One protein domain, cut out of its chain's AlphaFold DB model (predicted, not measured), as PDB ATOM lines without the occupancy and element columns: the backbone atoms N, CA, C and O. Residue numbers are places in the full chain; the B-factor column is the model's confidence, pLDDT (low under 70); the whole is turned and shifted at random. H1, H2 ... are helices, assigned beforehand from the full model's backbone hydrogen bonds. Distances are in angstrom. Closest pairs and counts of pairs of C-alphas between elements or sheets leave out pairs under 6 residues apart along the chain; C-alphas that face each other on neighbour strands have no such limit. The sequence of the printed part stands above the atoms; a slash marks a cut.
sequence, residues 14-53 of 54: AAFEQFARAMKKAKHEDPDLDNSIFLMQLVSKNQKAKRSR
ATOM      1  N   ALA A  14     -53.142 -17.972 -44.295       78.88
ATOM      2  CA  ALA A  14     -51.804 -17.455 -44.578       78.88
ATOM      3  C   ALA A  14     -50.680 -18.495 -44.383       78.88
ATOM      4  O   ALA A  14     -49.725 -18.535 -45.156       78.88
ATOM      5  N   ALA A  15     -50.787 -19.360 -43.368       80.81
ATOM      6  CA  ALA A  15     -49.800 -20.411 -43.127       80.81
ATOM      7  C   ALA A  15     -49.890 -21.515 -44.192       80.81
ATOM      8  O   ALA A  15     -48.864 -22.021 -44.645       80.81
ATOM      9  N   PHE A  16     -51.107 -21.852 -44.629       82.19
ATOM     10  CA  PHE A  16     -51.316 -22.804 -45.716       82.19
ATOM     11  C   PHE A  16     -50.776 -22.275 -47.050       82.19
ATOM     12  O   PHE A  16     -50.085 -22.999 -47.761       82.19
ATOM     13  N   GLU A  17     -51.007 -21.000 -47.368       85.56
ATOM     14  CA  GLU A  17     -50.464 -20.374 -48.578       85.56
ATOM     15  C   GLU A  17     -48.931 -20.364 -48.593       85.56
ATOM     16  O   GLU A  17     -48.316 -20.676 -49.615       85.56
ATOM     17  N   GLN A  18     -48.299 -20.040 -47.461       85.00
ATOM     18  CA  GLN A  18     -46.841 -20.099 -47.330       85.00
ATOM     19  C   GLN A  18     -46.316 -21.523 -47.530       85.00
ATOM     20  O   GLN A  18     -45.353 -21.720 -48.275       85.00
ATOM     21  N   PHE A  19     -46.977 -22.514 -46.928       83.94
ATOM     22  CA  PHE A  19     -46.642 -23.923 -47.111       83.94
ATOM     23  C   PHE A  19     -46.775 -24.356 -48.578       83.94
ATOM     24  O   PHE A  19     -45.841 -24.930 -49.131       83.94
ATOM     25  N   ALA A  20     -47.885 -24.019 -49.240       85.44
ATOM     26  CA  ALA A  20     -48.129 -24.362 -50.639       85.44
ATOM     27  C   ALA A  20     -47.080 -23.748 -51.581       85.44
ATOM     28  O   ALA A  20     -46.593 -24.413 -52.498       85.44
ATOM     29  N   ARG A  21     -46.671 -22.495 -51.336       87.94
ATOM     30  CA  ARG A  21     -45.593 -21.840 -52.097       87.94
ATOM     31  C   ARG A  21     -44.248 -22.532 -51.892       87.94
ATOM     32  O   ARG A  21     -43.519 -22.726 -52.862       87.94
ATOM     33  N   ALA A  22     -43.924 -22.902 -50.654       84.56
ATOM     34  CA  ALA A  22     -42.676 -23.590 -50.337       84.56
ATOM     35  C   ALA A  22     -42.628 -24.994 -50.964       84.56
ATOM     36  O   ALA A  22     -41.632 -25.347 -51.587       84.56
ATOM     37  N   MET A  23     -43.740 -25.732 -50.907       83.50
ATOM     38  CA  MET A  23     -43.919 -27.019 -51.586       83.50
ATOM     39  C   MET A  23     -43.723 -26.913 -53.097       83.50
ATOM     40  O   MET A  23     -43.022 -27.728 -53.685       83.50
ATOM     41  N   LYS A  24     -44.324 -25.903 -53.740       86.44
ATOM     42  CA  LYS A  24     -44.195 -25.707 -55.190       86.44
ATOM     43  C   LYS A  24     -42.743 -25.459 -55.608       86.44
ATOM     44  O   LYS A  24     -42.323 -25.974 -56.636       86.44
ATOM     45  N   LYS A  25     -41.987 -24.695 -54.814       86.25
ATOM     46  CA  LYS A  25     -40.548 -24.484 -55.044       86.25
ATOM     47  C   LYS A  25     -39.760 -25.777 -54.865       86.25
ATOM     48  O   LYS A  25     -39.001 -26.142 -55.748       86.25
ATOM     49  N   ALA A  26     -40.011 -26.498 -53.777       82.62
ATOM     50  CA  ALA A  26     -39.311 -27.742 -53.486       82.62
ATOM     51  C   ALA A  26     -39.565 -28.816 -54.562       82.62
ATOM     52  O   ALA A  26     -38.624 -29.462 -54.992       82.62
ATOM     53  N   LYS A  27     -40.796 -28.925 -55.084       84.56
ATOM     54  CA  LYS A  27     -41.126 -29.825 -56.206       84.56
ATOM     55  C   LYS A  27     -40.519 -29.419 -57.547       84.56
ATOM     56  O   LYS A  27     -40.377 -30.253 -58.431       84.56
ATOM     57  N   HIS A  28     -40.227 -28.134 -57.730       85.12
ATOM     58  CA  HIS A  28     -39.510 -27.681 -58.917       85.12
ATOM     59  C   HIS A  28     -38.037 -28.107 -58.853       85.12
ATOM     60  O   HIS A  28     -37.440 -28.404 -59.885       85.12
ATOM     61  N   GLU A  29     -37.438 -28.102 -57.665       83.62
ATOM     62  CA  GLU A  29     -36.051 -28.529 -57.458       83.62
ATOM     63  C   GLU A  29     -35.920 -30.059 -57.439       83.62
ATOM     64  O   GLU A  29     -34.961 -30.591 -57.991       83.62
ATOM     65  N   ASP A  30     -36.901 -30.757 -56.862       81.12
ATOM     66  CA  ASP A  30     -36.963 -32.215 -56.763       81.12
ATOM     67  C   ASP A  30     -38.397 -32.717 -57.053       81.12
ATOM     68  O   ASP A  30     -39.271 -32.658 -56.178       81.12
ATOM     69  N   PRO A  31     -38.673 -33.189 -58.283       80.56
ATOM     70  CA  PRO A  31     -39.997 -33.662 -58.687       80.56
ATOM     71  C   PRO A  31     -40.513 -34.863 -57.885       80.56
ATOM     72  O   PRO A  31     -41.732 -35.017 -57.759       80.56
ATOM     73  N   ASP A  32     -39.614 -35.676 -57.322       82.62
ATOM     74  CA  ASP A  32     -39.950 -36.887 -56.562       82.62
ATOM     75  C   ASP A  32     -40.226 -36.591 -55.077       82.62
ATOM     76  O   ASP A  32     -40.573 -37.484 -54.296       82.62
ATOM     77  N   LEU A  33     -40.119 -35.324 -54.669       77.25
ATOM     78  CA  LEU A  33     -40.313 -34.916 -53.288       77.25
ATOM     79  C   LEU A  33     -41.782 -35.050 -52.854       77.25
ATOM     80  O   LEU A  33     -42.661 -34.258 -53.221       77.25
ATOM     81  N   ASP A  34     -42.034 -36.029 -51.984       80.56
ATOM     82  CA  ASP A  34     -43.343 -36.232 -51.375       80.56
ATOM     83  C   ASP A  34     -43.670 -35.166 -50.309       80.56
ATOM     84  O   ASP A  34     -42.822 -34.702 -49.536       80.56
ATOM     85  N   ASN A  35     -44.953 -34.806 -50.230       76.06
ATOM     86  CA  ASN A  35     -45.472 -33.787 -49.319       76.06
ATOM     87  C   ASN A  35     -45.189 -34.137 -47.847       76.06
ATOM     88  O   ASN A  35     -44.956 -33.240 -47.030       76.06
ATOM     89  N   SER A  36     -45.219 -35.431 -47.501       73.19
ATOM     90  CA  SER A  36     -44.967 -35.898 -46.135       73.19
ATOM     91  C   SER A  36     -43.498 -35.712 -45.735       73.19
ATOM     92  O   SER A  36     -43.219 -35.227 -44.635       73.19
ATOM     93  N   ILE A  37     -42.569 -35.979 -46.657       75.81
ATOM     94  CA  ILE A  37     -41.123 -35.813 -46.464       75.81
ATOM     95  C   ILE A  37     -40.792 -34.335 -46.249       75.81
ATOM     96  O   ILE A  37     -40.111 -33.986 -45.281       75.81
ATOM     97  N   PHE A  38     -41.334 -33.450 -47.089       76.06
ATOM     98  CA  PHE A  38     -41.135 -32.008 -46.938       76.06
ATOM     99  C   PHE A  38     -41.656 -31.491 -45.590       76.06
ATOM    100  O   PHE A  38     -40.970 -30.735 -44.897       76.06
ATOM    101  N   LEU A  39     -42.847 -31.930 -45.170       79.38
ATOM    102  CA  LEU A  39     -43.422 -31.529 -43.886       79.38
ATOM    103  C   LEU A  39     -42.563 -32.014 -42.704       79.38
ATOM    104  O   LEU A  39     -42.302 -31.238 -41.782       79.38
ATOM    105  N   MET A  40     -42.052 -33.250 -42.742       81.88
ATOM    106  CA  MET A  40     -41.132 -33.762 -41.716       81.88
ATOM    107  C   MET A  40     -39.812 -32.977 -41.668       81.88
ATOM    108  O   MET A  40     -39.308 -32.658 -40.584       81.88
ATOM    109  N   GLN A  41     -39.259 -32.598 -42.822       78.06
ATOM    110  CA  GLN A  41     -38.060 -31.759 -42.892       78.06
ATOM    111  C   GLN A  41     -38.311 -30.350 -42.331       78.06
ATOM    112  O   GLN A  41     -37.482 -29.822 -41.587       78.06
ATOM    113  N   LEU A  42     -39.467 -29.752 -42.626       79.12
ATOM    114  CA  LEU A  42     -39.848 -28.436 -42.111       79.12
ATOM    115  C   LEU A  42     -39.996 -28.452 -40.581       79.12
ATOM    116  O   LEU A  42     -39.452 -27.590 -39.884       79.12
ATOM    117  N   VAL A  43     -40.692 -29.461 -40.049       81.69
ATOM    118  CA  VAL A  43     -40.904 -29.633 -38.605       81.69
ATOM    119  C   VAL A  43     -39.580 -29.874 -37.884       81.69
ATOM    120  O   VAL A  43     -39.311 -29.220 -36.874       81.69
ATOM    121  N   SER A  44     -38.720 -30.751 -38.408       80.75
ATOM    122  CA  SER A  44     -37.429 -31.059 -37.780       80.75
ATOM    123  C   SER A  44     -36.480 -29.853 -37.754       80.75
ATOM    124  O   SER A  44     -35.846 -29.601 -36.727       80.75
ATOM    125  N   LYS A  45     -36.425 -29.047 -38.825       78.62
ATOM    126  CA  LYS A  45     -35.655 -27.789 -38.851       78.62
ATOM    127  C   LYS A  45     -36.157 -26.794 -37.802       78.62
ATOM    128  O   LYS A  45     -35.352 -26.217 -37.071       78.62
ATOM    129  N   ASN A  46     -37.474 -26.636 -37.675       76.19
ATOM    130  CA  ASN A  46     -38.061 -25.702 -36.714       76.19
ATOM    131  C   ASN A  46     -37.862 -26.155 -35.251       76.19
ATOM    132  O   ASN A  46     -37.619 -25.337 -34.363       76.19
ATOM    133  N   GLN A  47     -37.897 -27.466 -34.989       74.44
ATOM    134  CA  GLN A  47     -37.589 -28.029 -33.668       74.44
ATOM    135  C   GLN A  47     -36.115 -27.839 -33.278       74.44
ATOM    136  O   GLN A  47     -35.829 -27.471 -32.136       74.44
ATOM    137  N   LYS A  48     -35.180 -28.032 -34.220       68.19
ATOM    138  CA  LYS A  48     -33.747 -27.768 -33.994       68.19
ATOM    139  C   LYS A  48     -33.485 -26.294 -33.677       68.19
ATOM    140  O   LYS A  48     -32.774 -26.000 -32.719       68.19
ATOM    141  N   ALA A  49     -34.117 -25.377 -34.412       69.94
ATOM    142  CA  ALA A  49     -33.993 -23.939 -34.170       69.94
ATOM    143  C   ALA A  49     -34.523 -23.515 -32.786       69.94
ATOM    144  O   ALA A  49     -33.938 -22.645 -32.145       69.94
ATOM    145  N   LYS A  50     -35.596 -24.149 -32.293       63.34
ATOM    146  CA  LYS A  50     -36.114 -23.902 -30.937       63.34
ATOM    147  C   LYS A  50     -35.186 -24.410 -29.831       63.34
ATOM    148  O   LYS A  50     -35.045 -23.723 -28.828       63.34
ATOM    149  N   ARG A  51     -34.548 -25.573 -30.005       62.56
ATOM    150  CA  ARG A  51     -33.620 -26.136 -29.002       62.56
ATOM    151  C   ARG A  51     -32.322 -25.343 -28.851       62.56
ATOM    152  O   ARG A  51     -31.769 -25.330 -27.768       62.56
ATOM    153  N   SER A  52     -31.857 -24.683 -29.909       61.44
ATOM    154  CA  SER A  52     -30.645 -23.848 -29.880       61.44
ATOM    155  C   SER A  52     -30.863 -22.454 -29.269       61.44
ATOM    156  O   SER A  52     -29.891 -21.735 -29.064       61.44
ATOM    157  N   ARG A  53     -32.115 -22.042 -29.030       54.56
ATOM    158  CA  ARG A  53     -32.470 -20.734 -28.445       54.56
ATOM    159  C   ARG A  53     -32.868 -20.812 -26.964       54.56
ATOM    160  O   ARG A  53     -33.346 -19.814 -26.433       54.56
TER     161      ARG A  53
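What this domain is: This is residues 14 to 53 of the 54 residues of an uncharacterized protein of Candidatus Nitrosotalea devanaterra (UniProt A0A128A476). Two helices of similar length form an open V, joined at its corner by a tight link that folds back so that H2 begins beside Met 23 of H1. The far part of H2 and the residues after it, 43 to 53, stick out as a free arm. The printed part has 40 residues with two named helices, H1 then H2, and no named strand; its class is all helix. It is loose, with a radius of gyration of the C-alphas of 11.4 A and spans of 33 by 23 by 15 A.

Where its parts are: H1, residues 14 to 29, starts at C-alpha 14 (-51.804, -17.455, -44.578) and is 23.2 A long. H2, residues 35 to 51, is 24.7 A long and ends at C-alpha 51 (-33.620, -26.136, -29.002).

How they stand to each other: H1 and H2 are close but not clearly touching; their closest C-alphas, of Met 23 and Asn 35, are 7.3 A apart. They run opposite ways at a steep tilt of 66 degrees. In H1 and H2 every O i to N i+4 pair is within hydrogen-bond range.

The domain as a whole: The two farthest C-alphas, of Pro 31 and Arg 53, are 33.7 A apart. The printed part has no cut. Residues 48 to 53 have pLDDT under 70.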